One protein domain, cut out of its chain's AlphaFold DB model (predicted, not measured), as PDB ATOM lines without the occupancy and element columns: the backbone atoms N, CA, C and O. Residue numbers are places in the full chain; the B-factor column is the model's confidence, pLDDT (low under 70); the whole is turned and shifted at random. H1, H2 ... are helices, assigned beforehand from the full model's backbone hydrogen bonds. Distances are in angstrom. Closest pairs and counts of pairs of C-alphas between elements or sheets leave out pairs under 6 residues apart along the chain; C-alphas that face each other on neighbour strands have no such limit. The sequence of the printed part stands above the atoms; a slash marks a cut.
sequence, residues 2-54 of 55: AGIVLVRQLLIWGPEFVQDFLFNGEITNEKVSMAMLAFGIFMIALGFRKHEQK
ATOM      1  N   ALA A   2      87.760 123.967 297.931       64.19
ATOM      2  CA  ALA A   2      86.946 123.039 298.739       64.19
ATOM      3  C   ALA A   2      87.676 121.764 299.230       64.19
ATOM      4  O   ALA A   2      87.489 121.356 300.372       64.19
ATOM      5  N   GLY A   3      88.556 121.173 298.412       69.69
ATOM      6  CA  GLY A   3      89.287 119.953 298.792       69.69
ATOM      7  C   GLY A   3      90.221 120.137 299.992       69.69
ATOM      8  O   GLY A   3      90.288 119.278 300.861       69.69
ATOM      9  N   ILE A   4      90.876 121.297 300.097       79.12
ATOM     10  CA  ILE A   4      91.782 121.614 301.215       79.12
ATOM     11  C   ILE A   4      90.995 121.728 302.527       79.12
ATOM     12  O   ILE A   4      91.467 121.291 303.573       79.12
ATOM     13  N   VAL A   5      89.778 122.275 302.474       77.44
ATOM     14  CA  VAL A   5      88.903 122.392 303.647       77.44
ATOM     15  C   VAL A   5      88.446 121.014 304.122       77.44
ATOM     16  O   VAL A   5      88.511 120.753 305.318       77.44
ATOM     17  N   LEU A   6      88.065 120.116 303.207       72.44
ATOM     18  CA  LEU A   6      87.680 118.740 303.547       72.44
ATOM     19  C   LEU A   6      88.830 117.959 304.188       72.44
ATOM     20  O   LEU A   6      88.651 117.373 305.251       72.44
ATOM     21  N   VAL A   7      90.024 118.013 303.590       73.50
ATOM     22  CA  VAL A   7      91.212 117.351 304.152       73.50
ATOM     23  C   VAL A   7      91.555 117.929 305.525       73.50
ATOM     24  O   VAL A   7      91.830 117.178 306.456       73.50
ATOM     25  N   ARG A   8      91.467 119.253 305.702       79.00
ATOM     26  CA  ARG A   8      91.691 119.900 307.002       79.00
ATOM     27  C   ARG A   8      90.658 119.481 308.049       79.00
ATOM     28  O   ARG A   8      91.034 119.265 309.192       79.00
ATOM     29  N   GLN A   9      89.380 119.381 307.691       71.81
ATOM     30  CA  GLN A   9      88.322 118.954 308.615       71.81
ATOM     31  C   GLN A   9      88.498 117.489 309.038       71.81
ATOM     32  O   GLN A   9      88.387 117.191 310.223       71.81
ATOM     33  N   LEU A  10      88.875 116.604 308.110       71.25
ATOM     34  CA  LEU A  10      89.211 115.210 308.424       71.25
ATOM     35  C   LEU A  10      90.443 115.107 309.333       71.25
ATOM     36  O   LEU A  10      90.449 114.324 310.277       71.25
ATOM     37  N   LEU A  11      91.465 115.936 309.097       70.75
ATOM     38  CA  LEU A  11      92.651 116.003 309.956       70.75
ATOM     39  C   LEU A  11      92.345 116.555 311.358       70.75
ATOM     40  O   LEU A  11      93.001 116.145 312.309       70.75
ATOM     41  N   ILE A  12      91.363 117.454 311.505       76.88
ATOM     42  CA  ILE A  12      90.929 117.989 312.811       76.88
ATOM     43  C   ILE A  12      90.227 116.917 313.656       76.88
ATOM     44  O   ILE A  12      90.392 116.912 314.872       76.88
ATOM     45  N   TRP A  13      89.476 116.005 313.033       73.94
ATOM     46  CA  TRP A  13      88.909 114.837 313.723       73.94
ATOM     47  C   TRP A  13      89.970 113.808 314.132       73.94
ATOM     48  O   TRP A  13      89.748 113.023 315.049       73.94
ATOM     49  N   GLY A  14      91.156 113.880 313.527       77.19
ATOM     50  CA  GLY A  14      92.307 113.064 313.874       77.19
ATOM     51  C   GLY A  14      92.327 111.713 313.148       77.19
ATOM     52  O   GLY A  14      91.285 111.184 312.756       77.19
ATOM     53  N   PRO A  15      93.524 111.137 312.947       73.75
ATOM     54  CA  PRO A  15      93.689 109.867 312.239       73.75
ATOM     55  C   PRO A  15      93.003 108.697 312.958       73.75
ATOM     56  O   PRO A  15      92.449 107.829 312.288       73.75
ATOM     57  N   GLU A  16      92.964 108.724 314.291       74.31
ATOM     58  CA  GLU A  16      92.287 107.722 315.125       74.31
ATOM     59  C   GLU A  16      90.785 107.660 314.830       74.31
ATOM     60  O   GLU A  16      90.242 106.583 314.607       74.31
ATOM     61  N   PHE A  17      90.119 108.817 314.722       73.81
ATOM     62  CA  PHE A  17      88.705 108.873 314.355       73.81
ATOM     63  C   PHE A  17      88.472 108.291 312.961       73.81
ATOM     64  O   PHE A  17      87.513 107.561 312.752       73.81
ATOM     65  N   VAL A  18      89.343 108.590 311.991       72.88
ATOM     66  CA  VAL A  18      89.205 108.068 310.622       72.88
ATOM     67  C   VAL A  18      89.410 106.553 310.588       72.88
ATOM     68  O   VAL A  18      88.671 105.858 309.891       72.88
ATOM     69  N   GLN A  19      90.384 106.026 311.333       73.06
ATOM     70  CA  GLN A  19      90.611 104.585 311.427       73.06
ATOM     71  C   GLN A  19      89.449 103.878 312.120       73.06
ATOM     72  O   GLN A  19      88.946 102.892 311.588       73.06
ATOM     73  N   ASP A  20      88.972 104.398 313.246       73.12
ATOM     74  CA  ASP A  20      87.834 103.826 313.962       73.12
ATOM     75  C   ASP A  20      86.552 103.917 313.110       73.12
ATOM     76  O   ASP A  20      85.823 102.946 312.916       73.12
ATOM     77  N   PHE A  21      86.334 105.044 312.434       72.56
ATOM     78  CA  PHE A  21      85.226 105.213 311.503       72.56
ATOM     79  C   PHE A  21      85.273 104.234 310.314       72.56
ATOM     80  O   PHE A  21      84.223 103.769 309.872       72.56
ATOM     81  N   LEU A  22      86.452 103.906 309.776       72.88
ATOM     82  CA  LEU A  22      86.583 103.011 308.618       72.88
ATOM     83  C   LEU A  22      86.645 101.520 308.987       72.88
ATOM     84  O   LEU A  22      86.139 100.698 308.225       72.88
ATOM     85  N   PHE A  23      87.269 101.166 310.115       79.38
ATOM     86  CA  PHE A  23      87.596  99.777 310.465       79.38
ATOM     87  C   PHE A  23      86.782  99.207 311.628       79.38
ATOM     88  O   PHE A  23      86.768  97.989 311.806       79.38
ATOM     89  N   ASN A  24      86.085 100.033 312.407       75.56
ATOM     90  CA  ASN A  24      85.220  99.525 313.465       75.56
ATOM     91  C   ASN A  24      83.974  98.855 312.850       75.56
ATOM     92  O   ASN A  24      83.370  99.373 311.908       75.56
ATOM     93  N   GLY A  25      83.581  97.690 313.362       75.88
ATOM     94  CA  GLY A  25      82.396  96.960 312.901       75.88
ATOM     95  C   GLY A  25      81.076  97.511 313.448       75.88
ATOM     96  O   GLY A  25      80.011  97.158 312.944       75.88
ATOM     97  N   GLU A  26      81.120  98.383 314.456       81.06
ATOM     98  CA  GLU A  26      79.923  98.945 315.075       81.06
ATOM     99  C   GLU A  26      79.302 100.039 314.203       81.06
ATOM    100  O   GLU A  26      79.980 100.964 313.738       81.06
ATOM    101  N   ILE A  27      77.987  99.945 313.981       79.25
ATOM    102  CA  ILE A  27      77.213 100.989 313.305       79.25
ATOM    103  C   ILE A  27      76.889 102.075 314.330       79.25
ATOM    104  O   ILE A  27      75.925 101.972 315.084       79.25
ATOM    105  N   THR A  28      77.711 103.120 314.347       80.56
ATOM    106  CA  THR A  28      77.509 104.305 315.183       80.56
ATOM    107  C   THR A  28      76.716 105.384 314.442       80.56
ATOM    108  O   THR A  28      76.558 105.358 313.214       80.56
ATOM    109  N   ASN A  29      76.230 106.380 315.186       83.75
ATOM    110  CA  ASN A  29      75.495 107.512 314.621       83.75
ATOM    111  C   ASN A  29      76.328 108.306 313.596       83.75
ATOM    112  O   ASN A  29      75.758 108.838 312.637       83.75
ATOM    113  N   GLU A  30      77.661 108.367 313.739       79.06
ATOM    114  CA  GLU A  30      78.516 109.043 312.755       79.06
ATOM    115  C   GLU A  30      78.504 108.326 311.403       79.06
ATOM    116  O   GLU A  30      78.375 108.980 310.365       79.06
ATOM    117  N   LYS A  31      78.592 106.987 311.392       78.69
ATOM    118  CA  LYS A  31      78.572 106.183 310.156       78.69
ATOM    119  C   LYS A  31      77.262 106.326 309.412       78.69
ATOM    120  O   LYS A  31      77.257 106.525 308.199       78.69
ATOM    121  N   VAL A  32      76.158 106.286 310.150       83.38
ATOM    122  CA  VAL A  32      74.815 106.482 309.598       83.38
ATOM    123  C   VAL A  32      74.676 107.883 308.992       83.38
ATOM    124  O   VAL A  32      74.173 108.027 307.877       83.38
ATOM    125  N   SER A  33      75.183 108.911 309.675       85.19
ATOM    126  CA  SER A  33      75.140 110.298 309.190       85.19
ATOM    127  C   SER A  33      75.987 110.500 307.925       85.19
ATOM    128  O   SER A  33      75.520 111.093 306.953       85.19
ATOM    129  N   MET A  34      77.208 109.958 307.894       83.62
ATOM    130  CA  MET A  34      78.073 109.963 306.706       83.62
ATOM    131  C   MET A  34      77.451 109.204 305.529       83.62
ATOM    132  O   MET A  34      77.483 109.697 304.401       83.62
ATOM    133  N   ALA A  35      76.847 108.039 305.779       82.50
ATOM    134  CA  ALA A  35      76.158 107.266 304.751       82.50
ATOM    135  C   ALA A  35      74.972 108.043 304.160       82.50
ATOM    136  O   ALA A  35      74.814 108.086 302.940       82.50
ATOM    137  N   MET A  36      74.180 108.718 305.002       88.00
ATOM    138  CA  MET A  36      73.088 109.582 304.544       88.00
ATOM    139  C   MET A  36      73.588 110.758 303.700       88.00
ATOM    140  O   MET A  36      73.009 111.045 302.653       88.00
ATOM    141  N   LEU A  37      74.681 111.412 304.106       87.50
ATOM    142  CA  LEU A  37      75.286 112.495 303.325       87.50
ATOM    143  C   LEU A  37      75.795 112.003 301.965       87.50
ATOM    144  O   LEU A  37      75.497 112.618 300.939       87.50
ATOM    145  N   ALA A  38      76.512 110.878 301.939       86.81
ATOM    146  CA  ALA A  38      76.999 110.272 300.703       86.81
ATOM    147  C   ALA A  38      75.841 109.886 299.769       86.81
ATOM    148  O   ALA A  38      75.880 110.180 298.572       86.81
ATOM    149  N   PHE A  39      74.777 109.297 300.320       88.56
ATOM    150  CA  PHE A  39      73.569 108.953 299.574       88.56
ATOM    151  C   PHE A  39      72.867 110.194 299.004       88.56
ATOM    152  O   PHE A  39      72.490 110.205 297.833       88.56
ATOM    153  N   GLY A  40      72.744 111.270 299.786       89.62
ATOM    154  CA  GLY A  40      72.165 112.535 299.330       89.62
ATOM    155  C   GLY A  40      72.939 113.148 298.159       89.62
ATOM    156  O   GLY A  40      72.343 113.499 297.140       89.62
ATOM    157  N   ILE A  41      74.270 113.209 298.257       90.94
ATOM    158  CA  ILE A  41      75.140 113.695 297.170       90.94
ATOM    159  C   ILE A  41      74.988 112.818 295.922       90.94
ATOM    160  O   ILE A  41      74.872 113.337 294.810       90.94
ATOM    161  N   PHE A  42      74.945 111.495 296.095       90.69
ATOM    162  CA  PHE A  42      74.753 110.554 294.996       90.69
ATOM    163  C   PHE A  42      73.412 110.767 294.277       90.69
ATOM    164  O   PHE A  42      73.376 110.837 293.048       90.69
ATOM    165  N   MET A  43      72.322 110.944 295.025       89.38
ATOM    166  CA  MET A  43      70.993 111.224 294.473       89.38
ATOM    167  C   MET A  43      70.954 112.549 293.703       89.38
ATOM    168  O   MET A  43      70.381 112.612 292.615       89.38
ATOM    169  N   ILE A  44      71.608 113.590 294.226       88.88
ATOM    170  CA  ILE A  44      71.750 114.881 293.542       88.88
ATOM    171  C   ILE A  44      72.516 114.703 292.223       88.88
ATOM    172  O   ILE A  44      72.052 115.154 291.173       88.88
ATOM    173  N   ALA A  45      73.649 113.996 292.242       88.19
ATOM    174  CA  ALA A  45      74.447 113.726 291.047       88.19
ATOM    175  C   ALA A  45      73.672 112.912 289.991       88.19
ATOM    176  O   ALA A  45      73.743 113.218 288.799       88.19
ATOM    177  N   LEU A  46      72.891 111.908 290.409       85.06
ATOM    178  CA  LEU A  46      71.996 111.165 289.514       85.06
ATOM    179  C   LEU A  46      70.903 112.056 288.913       85.06
ATOM    180  O   LEU A  46      70.603 111.934 287.724       85.06
ATOM    181  N   GLY A  47      70.332 112.961 289.713       83.69
ATOM    182  CA  GLY A  47      69.366 113.955 289.250       83.69
ATOM    183  C   GLY A  47      69.935 114.819 288.125       83.69
ATOM    184  O   GLY A  47      69.321 114.919 287.063       83.69
ATOM    185  N   PHE A  48      71.146 115.356 288.301       77.44
ATOM    186  CA  PHE A  48      71.824 116.156 287.275       77.44
ATOM    187  C   PHE A  48      72.138 115.363 285.998       77.44
ATOM    188  O   PHE A  48      71.855 115.850 284.904       77.44
ATOM    189  N   ARG A  49      72.611 114.111 286.109       63.66
ATOM    190  CA  ARG A  49      72.867 113.245 284.937       63.66
ATOM    191  C   ARG A  49      71.625 113.033 284.067       63.66
ATOM    192  O   ARG A  49      71.742 112.866 282.858       63.66
ATOM    193  N   LYS A  50      70.426 113.046 284.657       56.16
ATOM    194  CA  LYS A  50      69.171 112.837 283.919       56.16
ATOM    195  C   LYS A  50      68.687 114.091 283.176       56.16
ATOM    196  O   LYS A  50      67.912 113.961 282.232       56.16
ATOM    197  N   HIS A  51      69.150 115.282 283.563       55.78
ATOM    198  CA  HIS A  51      68.848 116.533 282.859       55.78
ATOM    199  C   HIS A  51      69.717 116.749 281.612       55.78
ATOM    200  O   HIS A  51      69.264 117.401 280.674       55.78
ATOM    201  N   GLU A  52      70.918 116.170 281.564       55.47
ATOM    202  CA  GLU A  52      71.823 116.285 280.410       55.47
ATOM    203  C   GLU A  52      71.385 115.410 279.221       55.47
ATOM    204  O   GLU A  52      71.596 115.772 278.070       55.47
ATOM    205  N   GLN A  53      70.680 114.301 279.477       52.38
ATOM    206  CA  GLN A  53      70.241 113.356 278.438       52.38
ATOM    207  C   GLN A  53      68.968 113.785 277.673       52.38
ATOM    208  O   GLN A  53      68.440 113.021 276.868       52.38
ATOM    209  N   LYS A  54      68.440 114.987 277.934       51.41
ATOM    210  CA  LYS A  54      67.240 115.530 277.268       51.41
ATOM    211  C   LYS A  54      67.528 116.647 276.255       51.41
ATOM    212  O   LYS A  54      66.578 117.317 275.848       51.41
TER     213      LYS A  54
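AT A GLANCE: This is residues 2 to 54 of the 55 residues of an uncharacterized protein of Marine Group I thaumarchaeote SCGC AAA799-D11 (UniProt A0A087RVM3). Look for a lopsided, open U: H1 makes the short arm, little H2 the base, and H3 a long arm running back, with nothing between the arms. The 53 printed residues hold three named helices, H1, H2 and H3 in that order, no named strand; the class is all helix. The whole is only just loose, close to extended, with a radius of gyration of the C-alphas of 14.9 A, and flat, 46 by 27 by 14 A.

HOW THE PARTS SIT: Start with H1, residues 2 to 13; it is close to but not clearly touching H2, residues 15 to 23, with closest C-alphas Leu 10 and Val 18 7.5 A apart. Their lines are about perpendicular at 87 degrees. H2 is close to but not clearly touching H3, residues 29 to 52, with closest C-alphas Phe 21 and Lys 31 6.9 A apart. Their lines are about perpendicular at 75 degrees. H1 and H3 are apart. In H1 and H2 every O i to N i+4 pair is within hydrogen-bond range, in H3 19 of 20.

IN THESE COORDINATES: Find C-alpha 2 at (86.946, 123.039, 298.739), where H1 begins its 17.2 A. H2 covers 11.9 A. H3 runs 35.5 A to C-alpha 52 at (71.823, 116.285, 280.410).

THE WHOLE: The C-alphas of Glu 16 and Lys 54, the two farthest apart, are 46.1 A apart. Both links are tight, and the printed part has no cut. Residues 2 to 3 and 49 to 54 have pLDDT under 70.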